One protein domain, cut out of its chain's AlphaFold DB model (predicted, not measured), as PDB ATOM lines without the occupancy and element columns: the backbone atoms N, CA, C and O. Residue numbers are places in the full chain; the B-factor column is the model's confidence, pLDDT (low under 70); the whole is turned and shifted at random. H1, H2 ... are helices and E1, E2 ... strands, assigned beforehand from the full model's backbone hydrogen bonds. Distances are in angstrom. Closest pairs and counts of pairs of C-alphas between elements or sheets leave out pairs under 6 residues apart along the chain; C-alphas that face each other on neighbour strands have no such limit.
ATOM      1  N   SER A 859       3.083 -37.278 103.133       87.94
ATOM      2  CA  SER A 859       3.416 -38.224 102.073       87.94
ATOM      3  C   SER A 859       3.801 -39.571 102.663       87.94
ATOM      4  O   SER A 859       4.126 -39.686 103.844       87.94
ATOM      5  N   GLU A 860       3.739 -40.610 101.840       87.88
ATOM      6  CA  GLU A 860       4.131 -41.956 102.227       87.88
ATOM      7  C   GLU A 860       5.230 -42.455 101.293       87.88
ATOM      8  O   GLU A 860       5.145 -42.291 100.078       87.88
ATOM      9  N   SER A 861       6.260 -43.068 101.873       83.31
ATOM     10  CA  SER A 861       7.497 -43.484 101.206       83.31
ATOM     11  C   SER A 861       7.325 -44.339  99.949       83.31
ATOM     12  O   SER A 861       8.113 -44.206  99.016       83.31
ATOM     13  N   THR A 862       6.326 -45.224  99.906       77.25
ATOM     14  CA  THR A 862       6.063 -46.089  98.750       77.25
ATOM     15  C   THR A 862       5.133 -45.438  97.730       77.25
ATOM     16  O   THR A 862       5.112 -45.867  96.576       77.25
ATOM     17  N   GLY A 863       4.356 -44.432  98.142       73.88
ATOM     18  CA  GLY A 863       3.339 -43.766  97.332       73.88
ATOM     19  C   GLY A 863       2.167 -44.668  96.931       73.88
ATOM     20  O   GLY A 863       1.441 -44.313  96.013       73.88
ATOM     21  N   LYS A 864       1.998 -45.844  97.559       74.69
ATOM     22  CA  LYS A 864       1.075 -46.891  97.075       74.69
ATOM     23  C   LYS A 864      -0.322 -46.852  97.676       74.69
ATOM     24  O   LYS A 864      -1.261 -47.275  97.014       74.69
ATOM     25  N   TRP A 865      -0.450 -46.430  98.934       79.00
ATOM     26  CA  TRP A 865      -1.721 -46.536  99.659       79.00
ATOM     27  C   TRP A 865      -2.300 -45.175 100.046       79.00
ATOM     28  O   TRP A 865      -3.508 -44.994  99.969       79.00
ATOM     29  N   LEU A 866      -1.462 -44.188 100.370       80.69
ATOM     30  CA  LEU A 866      -1.934 -42.839 100.700       80.69
ATOM     31  C   LEU A 866      -2.231 -41.971  99.455       80.69
ATOM     32  O   LEU A 866      -2.803 -40.892  99.587       80.69
ATOM     33  N   ASN A 867      -1.854 -42.423  98.253       71.56
ATOM     34  CA  ASN A 867      -2.085 -41.707  96.996       71.56
ATOM     35  C   ASN A 867      -2.466 -42.691  95.859       71.56
ATOM     36  O   ASN A 867      -1.648 -43.549  95.534       71.56
ATOM     37  N   PRO A 868      -3.662 -42.594  95.238       62.69
ATOM     38  CA  PRO A 868      -4.735 -41.636  95.520       62.69
ATOM     39  C   PRO A 868      -5.371 -41.857  96.905       62.69
ATOM     40  O   PRO A 868      -5.321 -42.970  97.430       62.69
ATOM     41  N   PRO A 869      -5.969 -40.816  97.510       67.69
ATOM     42  CA  PRO A 869      -6.589 -40.924  98.825       67.69
ATOM     43  C   PRO A 869      -7.751 -41.926  98.803       67.69
ATOM     44  O   PRO A 869      -8.669 -41.813  97.989       67.69
ATOM     45  N   ALA A 870      -7.722 -42.893  99.721       75.94
ATOM     46  CA  ALA A 870      -8.800 -43.847  99.955       75.94
ATOM     47  C   ALA A 870      -9.310 -43.719 101.394       75.94
ATOM     48  O   ALA A 870      -8.570 -43.348 102.297       75.94
ATOM     49  N   SER A 871     -10.580 -44.048 101.630       81.38
ATOM     50  CA  SER A 871     -11.165 -43.984 102.977       81.38
ATOM     51  C   SER A 871     -10.749 -45.154 103.876       81.38
ATOM     52  O   SER A 871     -10.952 -45.098 105.090       81.38
ATOM     53  N   ALA A 872     -10.235 -46.242 103.295       88.25
ATOM     54  CA  ALA A 872      -9.821 -47.427 104.029       88.25
ATOM     55  C   ALA A 872      -8.784 -48.269 103.273       88.25
ATOM     56  O   ALA A 872      -8.769 -48.284 102.044       88.25
ATOM     57  N   TRP A 873      -7.982 -49.025 104.023       89.31
ATOM     58  CA  TRP A 873      -6.909 -49.879 103.512       89.31
ATOM     59  C   TRP A 873      -6.875 -51.225 104.219       89.31
ATOM     60  O   TRP A 873      -7.247 -51.334 105.387       89.31
ATOM     61  N   TYR A 874      -6.372 -52.251 103.538       89.06
ATOM     62  CA  TYR A 874      -6.063 -53.532 104.159       89.06
ATOM     63  C   TYR A 874      -4.611 -53.535 104.646       89.06
ATOM     64  O   TYR A 874      -3.698 -53.168 103.909       89.06
ATOM     65  N   TYR A 875      -4.366 -53.960 105.889       87.38
ATOM     66  CA  TYR A 875      -3.043 -53.825 106.514       87.38
ATOM     67  C   TYR A 875      -1.916 -54.548 105.751       87.38
ATOM     68  O   TYR A 875      -0.760 -54.148 105.847       87.38
ATOM     69  N   ARG A 876      -2.235 -55.605 104.984       86.00
ATOM     70  CA  ARG A 876      -1.242 -56.342 104.179       86.00
ATOM     71  C   ARG A 876      -0.810 -55.606 102.917       86.00
ATOM     72  O   ARG A 876       0.252 -55.925 102.393       86.00
ATOM     73  N   ASP A 877      -1.595 -54.635 102.464       86.12
ATOM     74  CA  ASP A 877      -1.243 -53.790 101.320       86.12
ATOM     75  C   ASP A 877      -0.332 -52.625 101.744       86.12
ATOM     76  O   ASP A 877       0.289 -51.972 100.905       86.12
ATOM     77  N   ILE A 878      -0.191 -52.401 103.057       88.88
ATOM     78  CA  ILE A 878       0.758 -51.461 103.651       88.88
ATOM     79  C   ILE A 878       2.051 -52.221 103.968       88.88
ATOM     80  O   ILE A 878       2.083 -53.108 104.824       88.88
ATOM     81  N   ALA A 879       3.137 -51.876 103.276       86.88
ATOM     82  CA  ALA A 879       4.435 -52.507 103.488       86.88
ATOM     83  C   ALA A 879       4.957 -52.252 104.915       86.88
ATOM     84  O   ALA A 879       4.748 -51.180 105.481       86.88
ATOM     85  N   GLN A 880       5.652 -53.225 105.515       88.06
ATOM     86  CA  GLN A 880       6.156 -53.098 106.890       88.06
ATOM     87  C   GLN A 880       7.200 -51.975 107.035       88.06
ATOM     88  O   GLN A 880       7.326 -51.371 108.098       88.06
ATOM     89  N   ASP A 881       7.923 -51.659 105.966       88.69
ATOM     90  CA  ASP A 881       8.884 -50.562 105.878       88.69
ATOM     91  C   ASP A 881       8.257 -49.222 105.448       88.69
ATOM     92  O   ASP A 881       8.974 -48.230 105.322       88.69
ATOM     93  N   SER A 882       6.931 -49.163 105.274       90.25
ATOM     94  CA  SER A 882       6.208 -47.937 104.927       90.25
ATOM     95  C   SER A 882       6.425 -46.849 105.982       90.25
ATOM     96  O   SER A 882       6.178 -47.049 107.180       90.25
ATOM     97  N   ARG A 883       6.886 -45.686 105.518       90.69
ATOM     98  CA  ARG A 883       7.124 -44.478 106.308       90.69
ATOM     99  C   ARG A 883       6.184 -43.360 105.892       90.69
ATOM    100  O   ARG A 883       6.071 -43.064 104.706       90.69
ATOM    101  N   LEU A 884       5.574 -42.706 106.874       91.69
ATOM    102  CA  LEU A 884       4.951 -41.404 106.676       91.69
ATOM    103  C   LEU A 884       6.011 -40.323 106.828       91.69
ATOM    104  O   LEU A 884       6.800 -40.367 107.769       91.69
ATOM    105  N   GLN A 885       5.998 -39.367 105.913       90.75
ATOM    106  CA  GLN A 885       6.832 -38.180 105.938       90.75
ATOM    107  C   GLN A 885       5.914 -36.965 105.956       90.75
ATOM    108  O   GLN A 885       5.143 -36.749 105.016       90.75
ATOM    109  N   ILE A 886       5.998 -36.191 107.031       90.56
ATOM    110  CA  ILE A 886       5.277 -34.941 107.182       90.56
ATOM    111  C   ILE A 886       6.233 -33.758 107.057       90.56
ATOM    112  O   ILE A 886       7.335 -33.764 107.606       90.56
ATOM    113  N   THR A 887       5.780 -32.739 106.342       88.12
ATOM    114  CA  THR A 887       6.387 -31.409 106.332       88.12
ATOM    115  C   THR A 887       5.371 -30.457 106.931       88.12
ATOM    116  O   THR A 887       4.212 -30.444 106.509       88.12
ATOM    117  N   ALA A 888       5.797 -29.692 107.928       83.75
ATOM    118  CA  ALA A 888       4.960 -28.737 108.631       83.75
ATOM    119  C   ALA A 888       5.693 -27.396 108.787       83.75
ATOM    120  O   ALA A 888       6.927 -27.384 108.846       83.75
ATOM    121  N   PRO A 889       4.964 -26.265 108.846       78.56
ATOM    122  CA  PRO A 889       5.571 -24.964 109.066       78.56
ATOM    123  C   PRO A 889       6.227 -24.900 110.449       78.56
ATOM    124  O   PRO A 889       5.821 -25.580 111.395       78.56
ATOM    125  N   LYS A 890       7.245 -24.048 110.581       68.88
ATOM    126  CA  LYS A 890       8.000 -23.885 111.829       68.88
ATOM    127  C   LYS A 890       7.057 -23.532 112.994       68.88
ATOM    128  O   LYS A 890       6.196 -22.655 112.868       68.88
ATOM    129  N   GLY A 891       7.224 -24.237 114.115       70.31
ATOM    130  CA  GLY A 891       6.388 -24.094 115.314       70.31
ATOM    131  C   GLY A 891       5.070 -24.879 115.293       70.31
ATOM    132  O   GLY A 891       4.306 -24.765 116.245       70.31
ATOM    133  N   ALA A 892       4.784 -25.657 114.244       79.38
ATOM    134  CA  ALA A 892       3.687 -26.620 114.253       79.38
ATOM    135  C   ALA A 892       4.180 -27.996 114.726       79.38
ATOM    136  O   ALA A 892       5.198 -28.494 114.242       79.38
ATOM    137  N   SER A 893       3.441 -28.619 115.639       83.00
ATOM    138  CA  SER A 893       3.596 -30.023 115.998       83.00
ATOM    139  C   SER A 893       2.527 -30.851 115.289       83.00
ATOM    140  O   SER A 893       1.395 -30.415 115.063       83.00
ATOM    141  N   ALA A 894       2.899 -32.060 114.887       87.38
ATOM    142  CA  ALA A 894       1.986 -32.987 114.250       87.38
ATOM    143  C   ALA A 894       2.138 -34.369 114.869       87.38
ATOM    144  O   ALA A 894       3.245 -34.807 115.177       87.38
ATOM    145  N   SER A 895       1.022 -35.069 115.020       91.81
ATOM    146  CA  SER A 895       0.985 -36.444 115.506       91.81
ATOM    147  C   SER A 895      -0.083 -37.240 114.767       91.81
ATOM    148  O   SER A 895      -1.091 -36.699 114.310       91.81
ATOM    149  N   LEU A 896       0.146 -38.542 114.624       92.19
ATOM    150  CA  LEU A 896      -0.833 -39.470 114.072       92.19
ATOM    151  C   LEU A 896      -1.575 -40.157 115.216       92.19
ATOM    152  O   LEU A 896      -0.965 -40.878 116.005       92.19
ATOM    153  N   LEU A 897      -2.887 -39.978 115.283       91.38
ATOM    154  CA  LEU A 897      -3.755 -40.704 116.198       91.38
ATOM    155  C   LEU A 897      -4.140 -42.050 115.572       91.38
ATOM    156  O   LEU A 897      -4.640 -42.092 114.447       91.38
ATOM    157  N   ILE A 898      -3.924 -43.144 116.303       89.06
ATOM    158  CA  ILE A 898      -4.377 -44.493 115.936       89.06
ATOM    159  C   ILE A 898      -5.458 -44.894 116.943       89.06
ATOM    160  O   ILE A 898      -5.146 -45.137 118.103       89.06
ATOM    161  N   ASP A 899      -6.726 -44.916 116.523       84.88
ATOM    162  CA  ASP A 899      -7.894 -45.078 117.415       84.88
ATOM    163  C   ASP A 899      -7.884 -44.104 118.617       84.88
ATOM    164  O   ASP A 899      -8.279 -44.444 119.731       84.88
ATOM    165  N   GLY A 900      -7.432 -42.867 118.389       81.75
ATOM    166  CA  GLY A 900      -7.330 -41.820 119.413       81.75
ATOM    167  C   GLY A 900      -6.010 -41.802 120.190       81.75
ATOM    168  O   GLY A 900      -5.735 -40.812 120.865       81.75
ATOM    169  N   GLU A 901      -5.162 -42.826 120.054       84.25
ATOM    170  CA  GLU A 901      -3.856 -42.876 120.717       84.25
ATOM    171  C   GLU A 901      -2.784 -42.141 119.895       84.25
ATOM    172  O   GLU A 901      -2.516 -42.524 118.747       84.25
ATOM    173  N   PRO A 902      -2.135 -41.097 120.447       86.38
ATOM    174  CA  PRO A 902      -1.179 -40.291 119.707       86.38
ATOM    175  C   PRO A 902       0.141 -41.023 119.459       86.38
ATOM    176  O   PRO A 902       0.737 -41.646 120.335       86.38
ATOM    177  N   THR A 903       0.639 -40.895 118.233       85.25
ATOM    178  CA  THR A 903       1.962 -41.345 117.810       85.25
ATOM    179  C   THR A 903       2.725 -40.175 117.208       85.25
ATOM    180  O   THR A 903       2.281 -39.581 116.228       85.25
ATOM    181  N   GLN A 904       3.879 -39.860 117.791       85.38
ATOM    182  CA  GLN A 904       4.711 -38.739 117.363       85.38
ATOM    183  C   GLN A 904       5.544 -39.086 116.123       85.38
ATOM    184  O   GLN A 904       6.001 -40.225 115.970       85.38
ATOM    185  N   PHE A 905       5.758 -38.091 115.263       86.62
ATOM    186  CA  PHE A 905       6.783 -38.146 114.220       86.62
ATOM    187  C   PHE A 905       8.174 -37.924 114.840       86.62
ATOM    188  O   PHE A 905       8.303 -37.324 115.907       86.62
ATOM    189  N   ASP A 906       9.225 -38.433 114.197       81.31
ATOM    190  CA  ASP A 906      10.607 -38.184 114.615       81.31
ATOM    191  C   ASP A 906      11.044 -36.725 114.344       81.31
ATOM    192  O   ASP A 906      10.321 -35.943 113.724       81.31
ATOM    193  N   LYS A 907      12.257 -36.351 114.787       74.25
ATOM    194  CA  LYS A 907      12.819 -34.993 114.611       74.25
ATOM    195  C   LYS A 907      12.886 -34.529 113.144       74.25
ATOM    196  O   LYS A 907      12.988 -33.331 112.901       74.25
ATOM    197  N   ASN A 908      12.836 -35.453 112.185       76.31
ATOM    198  CA  ASN A 908      12.870 -35.166 110.753       76.31
ATOM    199  C   ASN A 908      11.470 -35.222 110.117       76.31
ATOM    200  O   ASN A 908      11.368 -35.224 108.893       76.31
ATOM    201  N   GLY A 909      10.399 -35.318 110.912       81.44
ATOM    202  CA  GLY A 909       9.035 -35.463 110.409       81.44
ATOM    203  C   GLY A 909       8.750 -36.841 109.801       81.44
ATOM    204  O   GLY A 909       7.822 -36.973 109.009       81.44
ATOM    205  N   SER A 910       9.530 -37.874 110.126       87.69
ATOM    206  CA  SER A 910       9.337 -39.235 109.609       87.69
ATOM    207  C   SER A 910       8.740 -40.168 110.667       87.69
ATOM    208  O   SER A 910       8.953 -40.018 111.868       87.69
ATOM    209  N   MET A 911       7.962 -41.161 110.237       89.50
ATOM    210  CA  MET A 911       7.411 -42.186 111.123       89.50
ATOM    211  C   MET A 911       7.265 -43.522 110.400       89.50
ATOM    212  O   MET A 911       6.624 -43.608 109.355       89.50
ATOM    213  N   LEU A 912       7.779 -44.597 111.001       89.69
ATOM    214  CA  LEU A 912       7.653 -45.962 110.481       89.69
ATOM    215  C   LEU A 912       6.275 -46.570 110.807       89.69
ATOM    216  O   LEU A 912       6.139 -47.410 111.700       89.69
ATOM    217  N   ILE A 913       5.245 -46.128 110.082       89.81
ATOM    218  CA  ILE A 913       3.858 -46.557 110.298       89.81
ATOM    219  C   ILE A 913       3.648 -48.043 109.986       89.81
ATOM    220  O   ILE A 913       2.913 -48.714 110.708       89.81
ATOM    221  N   GLY A 914       4.329 -48.579 108.966       87.56
ATOM    222  CA  GLY A 914       4.182 -49.972 108.543       87.56
ATOM    223  C   GLY A 914       4.484 -50.940 109.683       87.56
ATOM    224  O   GLY A 914       3.643 -51.755 110.059       87.56
ATOM    225  N   ASN A 915       5.649 -50.796 110.315       86.75
ATOM    226  CA  ASN A 915       6.046 -51.643 111.435       86.75
ATOM    227  C   ASN A 915       5.077 -51.518 112.613       86.75
ATOM    228  O   ASN A 915       4.744 -52.518 113.246       86.75
ATOM    229  N   LYS A 916       4.583 -50.300 112.876       86.62
ATOM    230  CA  LYS A 916       3.618 -50.072 113.948       86.62
ATOM    231  C   LYS A 916       2.314 -50.812 113.670       86.62
ATOM    232  O   LYS A 916       1.907 -51.600 114.513       86.62
ATOM    233  N   LEU A 917       1.729 -50.670 112.480       87.75
ATOM    234  CA  LEU A 917       0.510 -51.387 112.093       87.75
ATOM    235  C   LEU A 917       0.694 -52.912 112.137       87.75
ATOM    236  O   LEU A 917      -0.137 -53.600 112.717       87.75
ATOM    237  N   HIS A 918       1.800 -53.453 111.616       85.38
ATOM    238  CA  HIS A 918       2.074 -54.902 111.647       85.38
ATOM    239  C   HIS A 918       2.358 -55.454 113.056       85.38
ATOM    240  O   HIS A 918       2.206 -56.653 113.280       85.38
ATOM    241  N   SER A 919       2.740 -54.600 114.011       83.56
ATOM    242  CA  SER A 919       2.946 -54.982 115.417       83.56
ATOM    243  C   SER A 919       1.664 -55.005 116.260       83.56
ATOM    244  O   SER A 919       1.672 -55.545 117.365       83.56
ATOM    245  N   ILE A 920       0.563 -54.433 115.758       80.56
ATOM    246  CA  ILE A 920      -0.705 -54.347 116.486       80.56
ATOM    247  C   ILE A 920      -1.336 -55.744 116.601       80.56
ATOM    248  O   ILE A 920      -1.909 -56.284 115.656       80.56
ATOM    249  N   THR A 921      -1.281 -56.322 117.799       63.66
ATOM    250  CA  THR A 921      -1.992 -57.549 118.193       63.66
ATOM    251  C   THR A 921      -3.307 -57.199 118.890       63.66
ATOM    252  O   THR A 921      -3.503 -57.467 120.073       63.66
ATOM    253  N   LEU A 922      -4.230 -56.563 118.165       59.88
ATOM    254  CA  LEU A 922      -5.555 -56.234 118.701       59.88
ATOM    255  C   LEU A 922      -6.616 -57.287 118.326       59.88
ATOM    256  O   LEU A 922      -6.542 -57.908 117.265       59.88
ATOM    257  N   PRO A 923      -7.661 -57.459 119.162       53.22
ATOM    258  CA  PRO A 923      -8.862 -58.219 118.808       53.22
ATOM    259  C   PRO A 923      -9.768 -57.494 117.787       53.22
ATOM    260  O   PRO A 923     -10.658 -58.128 117.209       53.22
ATOM    261  N   ASN A 924      -9.551 -56.192 117.551       55.72
ATOM    262  CA  ASN A 924     -10.371 -55.342 116.681       55.72
ATOM    263  C   ASN A 924     -10.090 -55.586 115.189       55.72
ATOM    264  O   ASN A 924      -8.951 -55.760 114.769       55.72
ATOM    265  N   ALA A 925     -11.143 -55.581 114.366       69.06
ATOM    266  CA  ALA A 925     -11.034 -55.817 112.923       69.06
ATOM    267  C   ALA A 925     -10.484 -54.612 112.132       69.06
ATOM    268  O   ALA A 925     -10.041 -54.798 110.999       69.06
ATOM    269  N   ARG A 926     -10.518 -53.402 112.708       85.12
ATOM    270  CA  ARG A 926     -10.092 -52.146 112.073       85.12
ATOM    271  C   ARG A 926      -9.587 -51.127 113.101       85.12
ATOM    272  O   ARG A 926     -10.018 -51.207 114.248       85.12
ATOM    273  N   VAL A 927      -8.763 -50.178 112.655       89.12
ATOM    274  CA  VAL A 927      -8.317 -48.979 113.396       89.12
ATOM    275  C   VAL A 927      -8.553 -47.716 112.561       89.12
ATOM    276  O   VAL A 927      -8.475 -47.770 111.330       89.12
ATOM    277  N   HIS A 928      -8.839 -46.591 113.206       89.56
ATOM    278  CA  HIS A 928      -8.979 -45.267 112.598       89.56
ATOM    279  C   HIS A 928      -7.663 -44.488 112.673       89.56
ATOM    280  O   HIS A 928      -6.959 -44.552 113.680       89.56
ATOM    281  N   LEU A 929      -7.331 -43.780 111.595       91.19
ATOM    282  CA  LEU A 929      -6.149 -42.934 111.486       91.19
ATOM    283  C   LEU A 929      -6.581 -41.477 111.344       91.19
ATOM    284  O   LEU A 929      -7.230 -41.132 110.353       91.19
ATOM    285  N   ASP A 930      -6.153 -40.633 112.279       92.25
ATOM    286  CA  ASP A 930      -6.370 -39.189 112.217       92.25
ATOM    287  C   ASP A 930      -5.037 -38.439 112.330       92.25
ATOM    288  O   ASP A 930      -4.172 -38.793 113.130       92.25
ATOM    289  N   LEU A 931      -4.864 -37.383 111.539       92.56
ATOM    290  CA  LEU A 931      -3.733 -36.469 111.638       92.56
ATOM    291  C   LEU A 931      -4.109 -35.302 112.549       92.56
ATOM    292  O   LEU A 931      -4.969 -34.495 112.200       92.56
ATOM    293  N   LYS A 932      -3.450 -35.195 113.699       93.19
ATOM    294  CA  LYS A 932      -3.601 -34.067 114.617       93.19
ATOM    295  C   LYS A 932      -2.472 -33.070 114.381       93.19
ATOM    296  O   LYS A 932      -1.304 -33.454 114.395       93.19
ATOM    297  N   ILE A 933      -2.831 -31.808 114.177       90.69
ATOM    298  CA  ILE A 933      -1.899 -30.701 113.948       90.69
ATOM    299  C   ILE A 933      -2.179 -29.629 114.985       90.69
ATOM    300  O   ILE A 933      -3.326 -29.211 115.158       90.69
ATOM    301  N   GLU A 934      -1.129 -29.184 115.660       85.94
ATOM    302  CA  GLU A 934      -1.195 -28.140 116.671       85.94
ATOM    303  C   GLU A 934      -0.169 -27.064 116.337       85.94
ATOM    304  O   GLU A 934       0.996 -27.340 116.060       85.94
ATOM    305  N   ARG A 935      -0.614 -25.812 116.320       81.00
ATOM    306  CA  ARG A 935       0.254 -24.654 116.129       81.00
ATOM    307  C   ARG A 935      -0.315 -23.509 116.946       81.00
ATOM    308  O   ARG A 935      -1.499 -23.187 116.818       81.00
ATOM    309  N   ASN A 936       0.521 -22.883 117.769       76.31
ATOM    310  CA  ASN A 936       0.088 -21.848 118.709       76.31
ATOM    311  C   ASN A 936      -1.042 -22.376 119.626       76.31
ATOM    312  O   ASN A 936      -0.867 -23.397 120.281       76.31
ATOM    313  N   GLN A 937      -2.200 -21.707 119.674       74.50
ATOM    314  CA  GLN A 937      -3.382 -22.141 120.447       74.50
ATOM    315  C   GLN A 937      -4.414 -22.908 119.602       74.50
ATOM    316  O   GLN A 937      -5.510 -23.204 120.077       74.50
ATOM    317  N   THR A 938      -4.092 -23.205 118.340       78.75
ATOM    318  CA  THR A 938      -5.016 -23.839 117.397       78.75
ATOM    319  C   THR A 938      -4.651 -25.305 117.220       78.75
ATOM    320  O   THR A 938      -3.526 -25.630 116.842       78.75
ATOM    321  N   ALA A 939      -5.626 -26.183 117.445       87.44
ATOM    322  CA  ALA A 939      -5.519 -27.614 117.193       87.44
ATOM    323  C   ALA A 939      -6.603 -28.043 116.201       87.44
ATOM    324  O   ALA A 939      -7.774 -27.693 116.364       87.44
ATOM    325  N   ALA A 940      -6.222 -28.814 115.186       90.25
ATOM    326  CA  ALA A 940      -7.152 -29.418 114.242       90.25
ATOM    327  C   ALA A 940      -6.824 -30.897 114.036       90.25
ATOM    328  O   ALA A 940      -5.661 -31.301 114.031       90.25
ATOM    329  N   THR A 941      -7.871 -31.695 113.842       92.12
ATOM    330  CA  THR A 941      -7.766 -33.131 113.591       92.12
ATOM    331  C   THR A 941      -8.386 -33.442 112.238       92.12
ATOM    332  O   THR A 941      -9.552 -33.125 111.998       92.12
ATOM    333  N   TYR A 942      -7.607 -34.073 111.366       91.81
ATOM    334  CA  TYR A 942      -7.995 -34.419 110.006       91.81
ATOM    335  C   TYR A 942      -8.111 -35.939 109.862       91.81
ATOM    336  O   TYR A 942      -7.111 -36.636 110.051       91.81
ATOM    337  N   PRO A 943      -9.288 -36.475 109.505       89.69
ATOM    338  CA  PRO A 943      -9.443 -37.907 109.305       89.69
ATOM    339  C   PRO A 943      -8.691 -38.347 108.049       89.69
ATOM    340  O   PRO A 943      -8.936 -37.827 106.960       89.69
ATOM    341  N   LEU A 944      -7.789 -39.319 108.196       88.75
ATOM    342  CA  LEU A 944      -7.061 -39.902 107.066       88.75
ATOM    343  C   LEU A 944      -7.801 -41.114 106.496       88.75
ATOM    344  O   LEU A 944      -7.896 -41.258 105.283       88.75
ATOM    345  N   GLY A 945      -8.341 -41.981 107.358       88.56
ATOM    346  CA  GLY A 945      -9.080 -43.176 106.943       88.56
ATOM    347  C   GLY A 945      -9.001 -44.307 107.965       88.56
ATOM    348  O   GLY A 945      -8.722 -44.085 109.142       88.56
ATOM    349  N   SER A 946      -9.253 -45.543 107.532       89.38
ATOM    350  CA  SER A 946      -9.220 -46.724 108.410       89.38
ATOM    351  C   SER A 946      -8.354 -47.856 107.871       89.38
ATOM    352  O   SER A 946      -8.394 -48.163 106.686       89.38
TER     353      SER A 946
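AT A GLANCE: This is residues 859 to 946 of the 1190 residues of an uncharacterized protein of Anaerolineaceae bacterium oral taxon 439 (UniProt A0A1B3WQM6). A strongly twisted wall of four strands, E4, E3, E5 and E6, has one face covered by a thinner layer in which E2 runs between two short paired stretches, residues 859 to 860 and 910 to 911; the other face is bare. The long hairpin E5 and E6 runs along the longest axis, E1 comes close to the last residue of E6, the short helix H1 grazes the sheet, and residues 920 to 925 stick out as a free loop. The printed part has 88 residues with one named helix and six named strands, in the order E1 E2 E3 E4 H1 E5 E6. The sheet is antiparallel throughout, in the order E4 - E3 - E5 - E6, and the class is mostly strand. The whole is compact, with a radius of gyration of the C-alphas of 12.9 A and spans of 37 by 25 by 23 A.

IN THESE COORDINATES: Residues 859 to 871 hold no named element. E1 is residues 872 to 874, with C-alpha 872 at (-9.821, -47.427, 104.029). E2 is residues 884 to 887, 10.1 A long. E3 is residues 892 to 898, 19.7 A, and E4 is residues 901 to 904, 10.1 A. H1 is residues 913 to 919, 9.9 A, beginning at C-alpha 913 (3.858, -46.557, 110.298). E5, the longest strand, is residues 926 to 935, 29.7 A. E6 is residues 938 to 946, 24.9 A, ending at C-alpha 946 (-9.220, -46.724, 108.410).

HOW THE PARTS SIT: E3 and E5 are antiparallel inner strands at 167 degrees, with N 895 and O 932 2.9 A apart, within hydrogen-bond range. E5 and E6 form a hairpin at 158 degrees, with N 931 and O 942 at 2.8 A. E3 and E4 form a hairpin at 136 degrees, with N 903 and O 896 at 2.7 A. E4 and E6 are the edge strands. E4, H1 and E5 make a split strand-helix-strand unit, two strands running the same way with a helix between them in the chain and E3 between them in the sheet; its crossover is right-handed. H1 is on the sheet but only grazes it, with residues 913 to 917; every O i to N i+4 pair in H1 is within hydrogen-bond range. E1 and E2 pair with no named strand. The closest C-alphas of E1 and E6, those of Ala 872 and Ser 946, are 4.5 A apart. E1 and E5 are near each other, with 6 pairs of C-alphas within 10 A. E2 is apart from E5 and E6, and only just apart from E3, at 8.0 A; its closest C-alpha pair with H1, Leu 884 and Ile 913, is at 6.4 A.

THE WHOLE: The two C-alphas farthest apart, those of Lys 890 and Pro 923, are 38.9 A apart. The printed part has no cut and no long link. Mean pLDDT of the printed part is 83.4; residues 868 to 869, 890 and 921 to 925 are under 70.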